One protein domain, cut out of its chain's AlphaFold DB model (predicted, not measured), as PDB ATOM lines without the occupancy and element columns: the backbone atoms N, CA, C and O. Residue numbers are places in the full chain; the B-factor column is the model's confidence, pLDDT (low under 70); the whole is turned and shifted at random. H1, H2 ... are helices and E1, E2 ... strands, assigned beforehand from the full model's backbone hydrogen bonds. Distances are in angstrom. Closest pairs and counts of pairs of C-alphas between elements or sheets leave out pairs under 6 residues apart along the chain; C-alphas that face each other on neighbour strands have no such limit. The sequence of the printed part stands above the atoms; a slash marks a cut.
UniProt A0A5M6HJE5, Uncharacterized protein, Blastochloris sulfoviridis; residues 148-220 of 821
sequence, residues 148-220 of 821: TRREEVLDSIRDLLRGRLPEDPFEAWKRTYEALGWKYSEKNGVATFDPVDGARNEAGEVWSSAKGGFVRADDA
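This is residues 148 to 220 of the 821 residues of an uncharacterized protein of Blastochloris sulfoviridis (UniProt A0A5M6HJE5). The domain is an open string of parts set out along one long axis: helix H1 alone at one end, helix H2 in the middle with the hairpin of E1 and E2 beside its residues 170 to 178, and the small hairpin of E3 and E4 at the other end. The printed part has 73 residues, with two named helices and four named strands in the order H1, H2, E1, E2, E3, E4, a mixed class of helices and strands. There are two sheets of two strands, E1 - E2 and E3 - E4, both antiparallel. The whole is only just extended, close to loose, with a radius of gyration of the C-alphas of 17.2 A, and its outline is flat, spanning 52 by 32 by 15 A.

Find C-alpha 150 at (38.566, -14.579, 14.052); from there H1, residues 150 to 160, runs 15.6 A. After a short link of 8 residues, look for C-alpha 169 at (24.137, -22.792, 9.632), where H2, residues 169 to 179, begins its 15.3 A. A tight link of 2 residues leads to E1, residues 182 to 187, 15.4 A long, and another tight one to E2, residues 190 to 195, 16.0 A long. Ten residues later come E3, residues 206 to 208, and, after a tight link, E4, residues 213 to 215, which ends at C-alpha 215, (6.892, -3.519, -3.450).

Begin with H1, which is apart from H2 and from the four strands. In both helices every O i to N i+4 pair is within hydrogen-bond range. Next, look at Glu 178 of H2 and Tyr 184 of E1, whose C-alphas are the closest of the two elements, 7.2 A apart. H2 and E2 come closest at the C-alphas of Tyr 177 and Phe 193, 7.6 A apart. E1 and E2 form an antiparallel hairpin, with 150 degrees between their directions; N 185 and O 192 are 2.8 A apart, within hydrogen-bond range. Further along, the closest C-alphas of E2 and E3 are those of Pro 195 and Trp 207, at 6.6 A. E3 and E4 form a second antiparallel hairpin, at 131 degrees, with N 206 and O 215 within hydrogen-bond range at 2.8 A. H2 is apart from E3 and E4.

The C-alphas farthest apart are those of Leu 161 and Asp 219, 51.8 A. Residues 148 to 155 and 158 to 163 stand free; the body without them spans 47 by 28 by 11 A. The printed part has no cut, and no link is long. Mean pLDDT of the printed part is 77.9; look for values under 70 at residues 148 to 167, residue 190 and residues 217 to 220.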
ATOM      1  N   THR A 148      34.224 -14.346   7.926       54.62
ATOM      2  CA  THR A 148      33.962 -14.797   9.298       54.62
ATOM      3  C   THR A 148      34.999 -14.202  10.252       54.62
ATOM      4  O   THR A 148      36.198 -14.180   9.951       54.62
ATOM      5  N   ARG A 149      34.578 -13.688  11.412       60.97
ATOM      6  CA  ARG A 149      35.504 -13.023  12.338       60.97
ATOM      7  C   ARG A 149      36.346 -14.054  13.080       60.97
ATOM      8  O   ARG A 149      35.866 -15.102  13.500       60.97
ATOM      9  N   ARG A 150      37.619 -13.720  13.316       52.09
ATOM     10  CA  ARG A 150      38.566 -14.579  14.052       52.09
ATOM     11  C   ARG A 150      38.052 -14.981  15.444       52.09
ATOM     12  O   ARG A 150      38.386 -16.056  15.927       52.09
ATOM     13  N   GLU A 151      37.251 -14.121  16.062       56.75
ATOM     14  CA  GLU A 151      36.594 -14.346  17.355       56.75
ATOM     15  C   GLU A 151      35.533 -15.457  17.266       56.75
ATOM     16  O   GLU A 151      35.575 -16.394  18.057       56.75
ATOM     17  N   GLU A 152      34.675 -15.441  16.240       58.84
ATOM     18  CA  GLU A 152      33.625 -16.449  15.999       58.84
ATOM     19  C   GLU A 152      34.218 -17.850  15.763       58.84
ATOM     20  O   GLU A 152      33.688 -18.851  16.248       58.84
ATOM     21  N   VAL A 153      35.361 -17.927  15.071       58.22
ATOM     22  CA  VAL A 153      36.100 -19.185  14.856       58.22
ATOM     23  C   VAL A 153      36.693 -19.715  16.166       58.22
ATOM     24  O   VAL A 153      36.619 -20.914  16.438       58.22
ATOM     25  N   LEU A 154      37.259 -18.840  17.004       63.16
ATOM     26  CA  LEU A 154      37.831 -19.230  18.296       63.16
ATOM     27  C   LEU A 154      36.756 -19.659  19.301       63.16
ATOM     28  O   LEU A 154      36.973 -20.631  20.027       63.16
ATOM     29  N   ASP A 155      35.602 -18.994  19.321       63.28
ATOM     30  CA  ASP A 155      34.486 -19.399  20.174       63.28
ATOM     31  C   ASP A 155      33.811 -20.686  19.666       63.28
ATOM     32  O   ASP A 155      33.497 -21.551  20.479       63.28
ATOM     33  N   SER A 156      33.734 -20.913  18.348       57.97
ATOM     34  CA  SER A 156      33.279 -22.198  17.781       57.97
ATOM     35  C   SER A 156      34.189 -23.371  18.173       57.97
ATOM     36  O   SER A 156      33.706 -24.436  18.555       57.97
ATOM     37  N   ILE A 157      35.516 -23.181  18.138       56.53
ATOM     38  CA  ILE A 157      36.489 -24.187  18.607       56.53
ATOM     39  C   ILE A 157      36.348 -24.411  20.121       56.53
ATOM     40  O   ILE A 157      36.379 -25.546  20.595       56.53
ATOM     41  N   ARG A 158      36.166 -23.336  20.894       61.56
ATOM     42  CA  ARG A 158      35.997 -23.385  22.352       61.56
ATOM     43  C   ARG A 158      34.704 -24.089  22.774       61.56
ATOM     44  O   ARG A 158      34.723 -24.790  23.782       61.56
ATOM     45  N   ASP A 159      33.610 -23.925  22.039       57.09
ATOM     46  CA  ASP A 159      32.342 -24.595  22.339       57.09
ATOM     47  C   ASP A 159      32.336 -26.063  21.882       57.09
ATOM     48  O   ASP A 159      31.855 -26.919  22.632       57.09
ATOM     49  N   LEU A 160      33.016 -26.392  20.775       54.47
ATOM     50  CA  LEU A 160      33.308 -27.780  20.395       54.47
ATOM     51  C   LEU A 160      34.101 -28.509  21.500       54.47
ATOM     52  O   LEU A 160      33.728 -29.606  21.915       54.47
ATOM     53  N   LEU A 161      35.134 -27.861  22.056       57.31
ATOM     54  CA  LEU A 161      35.914 -28.366  23.199       57.31
ATOM     55  C   LEU A 161      35.112 -28.453  24.515       57.31
ATOM     56  O   LEU A 161      35.560 -29.090  25.465       57.31
ATOM     57  N   ARG A 162      33.923 -27.844  24.582       67.06
ATOM     58  CA  ARG A 162      32.974 -27.944  25.709       67.06
ATOM     59  C   ARG A 162      31.825 -28.920  25.442       67.06
ATOM     60  O   ARG A 162      30.869 -28.948  26.216       67.06
ATOM     61  N   GLY A 163      31.888 -29.695  24.358       57.03
ATOM     62  CA  GLY A 163      30.848 -30.657  23.989       57.03
ATOM     63  C   GLY A 163      29.539 -30.014  23.519       57.03
ATOM     64  O   GLY A 163      28.493 -30.657  23.567       57.03
ATOM     65  N   ARG A 164      29.573 -28.748  23.080       54.22
ATOM     66  CA  ARG A 164      28.436 -28.072  22.448       54.22
ATOM     67  C   ARG A 164      28.651 -28.057  20.942       54.22
ATOM     68  O   ARG A 164      29.561 -27.397  20.449       54.22
ATOM     69  N   LEU A 165      27.814 -28.795  20.219       54.78
ATOM     70  CA  LEU A 165      27.779 -28.710  18.763       54.78
ATOM     71  C   LEU A 165      27.229 -27.331  18.349       54.78
ATOM     72  O   LEU A 165      26.256 -26.879  18.961       54.78
ATOM     73  N   PRO A 166      27.824 -26.660  17.343       63.50
ATOM     74  CA  PRO A 166      27.260 -25.437  16.778       63.50
ATOM     75  C   PRO A 166      25.847 -25.673  16.233       63.50
ATOM     76  O   PRO A 166      25.530 -26.772  15.775       63.50
ATOM     77  N   GLU A 167      25.010 -24.634  16.238       69.56
ATOM     78  CA  GLU A 167      23.749 -24.668  15.494       69.56
ATOM     79  C   GLU A 167      24.043 -24.815  13.992       69.56
ATOM     80  O   GLU A 167      24.961 -24.174  13.475       69.56
ATOM     81  N   ASP A 168      23.285 -25.669  13.295       80.81
ATOM     82  CA  ASP A 168      23.481 -25.888  11.861       80.81
ATOM     83  C   ASP A 168      23.260 -24.559  11.107       80.81
ATOM     84  O   ASP A 168      22.170 -23.975  11.205       80.81
ATOM     85  N   PRO A 169      24.257 -24.058  10.346       74.62
ATOM     86  CA  PRO A 169      24.137 -22.792   9.632       74.62
ATOM     87  C   PRO A 169      22.979 -22.785   8.622       74.62
ATOM     88  O   PRO A 169      22.428 -21.720   8.346       74.62
ATOM     89  N   PHE A 170      22.562 -23.948   8.107       78.44
ATOM     90  CA  PHE A 170      21.387 -24.067   7.247       78.44
ATOM     91  C   PHE A 170      20.080 -23.834   8.015       78.44
ATOM     92  O   PHE A 170      19.224 -23.097   7.530       78.44
ATOM     93  N   GLU A 171      19.919 -24.394   9.218       83.06
ATOM     94  CA  GLU A 171      18.708 -24.182  10.029       83.06
ATOM     95  C   GLU A 171      18.638 -22.753  10.597       83.06
ATOM     96  O   GLU A 171      17.558 -22.160  10.634       83.06
ATOM     97  N   ALA A 172      19.779 -22.146  10.945       80.38
ATOM     98  CA  ALA A 172      19.844 -20.728  11.309       80.38
ATOM     99  C   ALA A 172      19.446 -19.806  10.133       80.38
ATOM    100  O   ALA A 172      18.650 -18.871  10.294       80.38
ATOM    101  N   TRP A 173      19.941 -20.097   8.925       83.62
ATOM    102  CA  TRP A 173      19.587 -19.371   7.701       83.62
ATOM    103  C   TRP A 173      18.106 -19.551   7.327       83.62
ATOM    104  O   TRP A 173      17.396 -18.568   7.108       83.62
ATOM    105  N   LYS A 174      17.602 -20.788   7.354       91.00
ATOM    106  CA  LYS A 174      16.196 -21.127   7.099       91.00
ATOM    107  C   LYS A 174      15.244 -20.403   8.044       91.00
ATOM    108  O   LYS A 174      14.308 -19.760   7.575       91.00
ATOM    109  N   ARG A 175      15.528 -20.414   9.352       89.44
ATOM    110  CA  ARG A 175      14.732 -19.696  10.361       89.44
ATOM    111  C   ARG A 175      14.676 -18.189  10.092       89.44
ATOM    112  O   ARG A 175      13.655 -17.562  10.361       89.44
ATOM    113  N   THR A 176      15.739 -17.613   9.527       85.94
ATOM    114  CA  THR A 176      15.782 -16.194   9.135       85.94
ATOM    115  C   THR A 176      14.814 -15.899   7.984       85.94
ATOM    116  O   THR A 176      14.046 -14.941   8.058       85.94
ATOM    117  N   TYR A 177      14.775 -16.748   6.952       87.69
ATOM    118  CA  TYR A 177      13.857 -16.585   5.815       87.69
ATOM    119  C   TYR A 177      12.397 -16.911   6.174       87.69
ATOM    120  O   TYR A 177      11.483 -16.200   5.751       87.69
ATOM    121  N   GLU A 178      12.158 -17.909   7.027       91.81
ATOM    122  CA  GLU A 178      10.824 -18.202   7.574       91.81
ATOM    123  C   GLU A 178      10.304 -17.048   8.456       91.81
ATOM    124  O   GLU A 178       9.131 -16.684   8.360       91.81
ATOM    125  N   ALA A 179      11.168 -16.389   9.242       89.94
ATOM    126  CA  ALA A 179      10.814 -15.190  10.014       89.94
ATOM    127  C   ALA A 179      10.501 -13.965   9.130       89.94
ATOM    128  O   ALA A 179       9.694 -13.116   9.512       89.94
ATOM    129  N   LEU A 180      11.085 -13.892   7.930       90.31
ATOM    130  CA  LEU A 180      10.708 -12.937   6.884       90.31
ATOM    131  C   LEU A 180       9.406 -13.327   6.153       90.31
ATOM    132  O   LEU A 180       8.965 -12.605   5.258       90.31
ATOM    133  N   GLY A 181       8.770 -14.443   6.518       92.81
ATOM    134  CA  GLY A 181       7.523 -14.919   5.923       92.81
ATOM    135  C   GLY A 181       7.697 -15.671   4.603       92.81
ATOM    136  O   GLY A 181       6.720 -15.826   3.879       92.81
ATOM    137  N   TRP A 182       8.902 -16.129   4.255       94.81
ATOM    138  CA  TRP A 182       9.118 -16.960   3.067       94.81
ATOM    139  C   TRP A 182       8.767 -18.417   3.363       94.81
ATOM    140  O   TRP A 182       8.969 -18.905   4.476       94.81
ATOM    141  N   LYS A 183       8.276 -19.143   2.356       95.06
ATOM    142  CA  LYS A 183       7.946 -20.560   2.495       95.06
ATOM    143  C   LYS A 183       9.088 -21.431   1.981       95.06
ATOM    144  O   LYS A 183       9.368 -21.457   0.784       95.06
ATOM    145  N   TYR A 184       9.694 -22.197   2.883       94.38
ATOM    146  CA  TYR A 184      10.616 -23.264   2.519       94.38
ATOM    147  C   TYR A 184       9.898 -24.381   1.739       94.38
ATOM    148  O   TYR A 184       8.812 -24.831   2.120       94.38
ATOM    149  N   SER A 185      10.511 -24.857   0.654       91.50
ATOM    150  CA  SER A 185      10.154 -26.119   0.003       91.50
ATOM    151  C   SER A 185      11.373 -26.771  -0.646       91.50
ATOM    152  O   SER A 185      12.206 -26.101  -1.258       91.50
ATOM    153  N   GLU A 186      11.469 -28.092  -0.548       86.94
ATOM    154  CA  GLU A 186      12.507 -28.868  -1.220       86.94
ATOM    155  C   GLU A 186      11.949 -29.457  -2.520       86.94
ATOM    156  O   GLU A 186      10.910 -30.121  -2.523       86.94
ATOM    157  N   LYS A 187      12.619 -29.193  -3.647       75.38
ATOM    158  CA  LYS A 187      12.221 -29.684  -4.972       75.38
ATOM    159  C   LYS A 187      13.438 -30.326  -5.633       75.38
ATOM    160  O   LYS A 187      14.434 -29.656  -5.877       75.38
ATOM    161  N   ASN A 188      13.359 -31.626  -5.923       75.94
ATOM    162  CA  ASN A 188      14.437 -32.415  -6.544       75.94
ATOM    163  C   ASN A 188      15.787 -32.365  -5.787       75.94
ATOM    164  O   ASN A 188      16.841 -32.298  -6.417       75.94
ATOM    165  N   GLY A 189      15.767 -32.367  -4.448       73.44
ATOM    166  CA  GLY A 189      16.982 -32.266  -3.625       73.44
ATOM    167  C   GLY A 189      17.594 -30.860  -3.562       73.44
ATOM    168  O   GLY A 189      18.730 -30.703  -3.122       73.44
ATOM    169  N   VAL A 190      16.870 -29.835  -4.029       66.88
ATOM    170  CA  VAL A 190      17.269 -28.427  -3.929       66.88
ATOM    171  C   VAL A 190      16.323 -27.701  -2.978       66.88
ATOM    172  O   VAL A 190      15.108 -27.655  -3.192       66.88
ATOM    173  N   ALA A 191      16.899 -27.107  -1.935       76.62
ATOM    174  CA  ALA A 191      16.224 -26.178  -1.039       76.62
ATOM    175  C   ALA A 191      15.822 -24.900  -1.797       76.62
ATOM    176  O   ALA A 191      16.676 -24.202  -2.344       76.62
ATOM    177  N   THR A 192      14.529 -24.577  -1.806       86.88
ATOM    178  CA  THR A 192      13.983 -23.345  -2.395       86.88
ATOM    179  C   THR A 192      13.161 -22.582  -1.361       86.88
ATOM    180  O   THR A 192      12.428 -23.187  -0.579       86.88
ATOM    181  N   PHE A 193      13.271 -21.254  -1.357       90.94
ATOM    182  CA  PHE A 193      12.410 -20.376  -0.567       90.94
ATOM    183  C   PHE A 193      11.533 -19.585  -1.529       90.94
ATOM    184  O   PHE A 193      12.024 -18.721  -2.254       90.94
ATOM    185  N   ASP A 194      10.240 -19.896  -1.538       92.81
ATOM    186  CA  ASP A 194       9.251 -19.193  -2.349       92.81
ATOM    187  C   ASP A 194       8.610 -18.089  -1.479       92.81
ATOM    188  O   ASP A 194       8.033 -18.401  -0.427       92.81
ATOM    189  N   PRO A 195       8.693 -16.800  -1.853       91.94
ATOM    190  CA  PRO A 195       8.025 -15.738  -1.110       91.94
ATOM    191  C   PRO A 195       6.504 -15.837  -1.307       91.94
ATOM    192  O   PRO A 195       6.011 -15.971  -2.428       91.94
ATOM    193  N   VAL A 196       5.747 -15.771  -0.208       92.69
ATOM    194  CA  VAL A 196       4.276 -15.673  -0.234       92.69
ATOM    195  C   VAL A 196       3.834 -14.220  -0.069       92.69
ATOM    196  O   VAL A 196       4.617 -13.374   0.356       92.69
ATOM    197  N   ASP A 197       2.586 -13.900  -0.405       90.00
ATOM    198  CA  ASP A 197       2.074 -12.532  -0.258       90.00
ATOM    199  C   ASP A 197       2.153 -12.069   1.201       90.00
ATOM    200  O   ASP A 197       1.647 -12.730   2.108       90.00
ATOM    201  N   GLY A 198       2.818 -10.932   1.422       87.56
ATOM    202  CA  GLY A 198       3.161 -10.443   2.761       87.56
ATOM    203  C   GLY A 198       4.589 -10.763   3.228       87.56
ATOM    204  O   GLY A 198       5.046 -10.136   4.187       87.56
ATOM    205  N   ALA A 199       5.313 -11.671   2.560       93.00
ATOM    206  CA  ALA A 199       6.726 -11.944   2.838       93.00
ATOM    207  C   ALA A 199       7.582 -10.691   2.610       93.00
ATOM    208  O   ALA A 199       7.286  -9.887   1.725       93.00
ATOM    209  N   ARG A 200       8.652 -10.522   3.387       93.31
ATOM    210  CA  ARG A 200       9.534  -9.350   3.332       93.31
ATOM    211  C   ARG A 200      10.906  -9.698   2.774       93.31
ATOM    212  O   ARG A 200      11.443 -10.754   3.088       93.31
ATOM    213  N   ASN A 201      11.501  -8.810   1.984       93.00
ATOM    214  CA  ASN A 201      12.932  -8.896   1.684       93.00
ATOM    215  C   ASN A 201      13.762  -8.200   2.781       93.00
ATOM    216  O   ASN A 201      13.220  -7.543   3.673       93.00
ATOM    217  N   GLU A 202      15.089  -8.320   2.709       88.00
ATOM    218  CA  GLU A 202      16.021  -7.691   3.661       88.00
ATOM    219  C   GLU A 202      15.951  -6.147   3.650       88.00
ATOM    220  O   GLU A 202      16.309  -5.504   4.635       88.00
ATOM    221  N   ALA A 203      15.425  -5.542   2.577       88.06
ATOM    222  CA  ALA A 203      15.153  -4.105   2.477       88.06
ATOM    223  C   ALA A 203      13.798  -3.682   3.098       88.06
ATOM    224  O   ALA A 203      13.470  -2.495   3.112       88.06
ATOM    225  N   GLY A 204      13.010  -4.629   3.621       89.50
ATOM    226  CA  GLY A 204      11.713  -4.389   4.261       89.50
ATOM    227  C   GLY A 204      10.525  -4.236   3.301       89.50
ATOM    228  O   GLY A 204       9.409  -3.981   3.765       89.50
ATOM    229  N   GLU A 205      10.743  -4.408   1.997       91.00
ATOM    230  CA  GLU A 205       9.708  -4.407   0.958       91.00
ATOM    231  C   GLU A 205       8.892  -5.705   1.023       91.00
ATOM    232  O   GLU A 205       9.396  -6.737   1.460       91.00
ATOM    233  N   VAL A 206       7.632  -5.660   0.592       92.38
ATOM    234  CA  VAL A 206       6.646  -6.738   0.752       92.38
ATOM    235  C   VAL A 206       6.347  -7.400  -0.592       92.38
ATOM    236  O   VAL A 206       6.076  -6.714  -1.576       92.38
ATOM    237  N   TRP A 207       6.377  -8.730  -0.650       91.31
ATOM    238  CA  TRP A 207       6.045  -9.498  -1.849       91.31
ATOM    239  C   TRP A 207       4.556  -9.399  -2.189       91.31
ATOM    240  O   TRP A 207       3.695  -9.552  -1.318       91.31
ATOM    241  N   SER A 208       4.263  -9.178  -3.472       89.50
ATOM    242  CA  SER A 208       2.912  -9.171  -4.025       89.50
ATOM    243  C   SER A 208       2.844  -9.985  -5.318       89.50
ATOM    244  O   SER A 208       3.348  -9.569  -6.365       89.50
ATOM    245  N   SER A 209       2.141 -11.115  -5.269       85.69
ATOM    246  CA  SER A 209       1.829 -11.982  -6.410       85.69
ATOM    247  C   SER A 209       1.133 -11.225  -7.542       85.69
ATOM    248  O   SER A 209       1.476 -11.405  -8.709       85.69
ATOM    249  N   ALA A 210       0.236 -10.292  -7.203       80.25
ATOM    250  CA  ALA A 210      -0.472  -9.430  -8.148       80.25
ATOM    251  C   ALA A 210       0.444  -8.454  -8.916       80.25
ATOM    252  O   ALA A 210       0.052  -7.935  -9.963       80.25
ATOM    253  N   LYS A 211       1.653  -8.185  -8.405       82.38
ATOM    254  CA  LYS A 211       2.690  -7.374  -9.067       82.38
ATOM    255  C   LYS A 211       3.876  -8.203  -9.571       82.38
ATOM    256  O   LYS A 211       4.684  -7.671 -10.326       82.38
ATOM    257  N   GLY A 212       3.975  -9.475  -9.181       89.75
ATOM    258  CA  GLY A 212       5.088 -10.362  -9.521       89.75
ATOM    259  C   GLY A 212       6.425  -9.955  -8.890       89.75
ATOM    260  O   GLY A 212       7.468 -10.209  -9.486       89.75
ATOM    261  N   GLY A 213       6.412  -9.283  -7.732       91.94
ATOM    262  CA  GLY A 213       7.628  -8.731  -7.132       91.94
ATOM    263  C   GLY A 213       7.451  -8.159  -5.724       91.94
ATOM    264  O   GLY A 213       6.337  -8.063  -5.207       91.94
ATOM    265  N   PHE A 214       8.572  -7.754  -5.123       90.25
ATOM    266  CA  PHE A 214       8.599  -6.949  -3.901       90.25
ATOM    267  C   PHE A 214       8.212  -5.494  -4.205       90.25
ATOM    268  O   PHE A 214       8.677  -4.913  -5.185       90.25
ATOM    269  N   VAL A 215       7.357  -4.912  -3.365       90.06
ATOM    270  CA  VAL A 215       6.892  -3.519  -3.450       90.06
ATOM    271  C   VAL A 215       6.998  -2.835  -2.089       90.06
ATOM    272  O   VAL A 215       6.966  -3.485  -1.042       90.06
ATOM    273  N   ARG A 216       7.115  -1.506  -2.070       85.19
ATOM    274  CA  ARG A 216       7.115  -0.754  -0.808       85.19
ATOM    275  C   ARG A 216       5.737  -0.828  -0.156       85.19
ATOM    276  O   ARG A 216       4.719  -0.839  -0.841       85.19
ATOM    277  N   ALA A 217       5.714  -0.884   1.176       65.19
ATOM    278  CA  ALA A 217       4.487  -1.103   1.947       65.19
ATOM    279  C   ALA A 217       3.400  -0.033   1.701       65.19
ATOM    280  O   ALA A 217       2.216  -0.322   1.860       65.19
ATOM    281  N   ASP A 218       3.804   1.164   1.270       69.38
ATOM    282  CA  ASP A 218       2.919   2.301   0.998       69.38
ATOM    283  C   ASP A 218       2.178   2.194  -0.356       69.38
ATOM    284  O   ASP A 218       1.187   2.891  -0.567       69.38
ATOM    285  N   ASP A 219       2.613   1.300  -1.257       58.75
ATOM    286  CA  ASP A 219       2.032   1.082  -2.596       58.75
ATOM    287  C   ASP A 219       1.013  -0.083  -2.643       58.75
ATOM    288  O   ASP A 219       0.562  -0.490  -3.720       58.75
ATOM    289  N   ALA A 220       0.651  -0.659  -1.490       43.94
ATOM    290  CA  ALA A 220      -0.248  -1.811  -1.404       43.94
ATOM    291  C   ALA A 220      -1.709  -1.432  -1.754       43.94
ATOM    292  O   ALA A 220      -2.334  -0.653  -1.027       43.94
TER     293      ALA A 220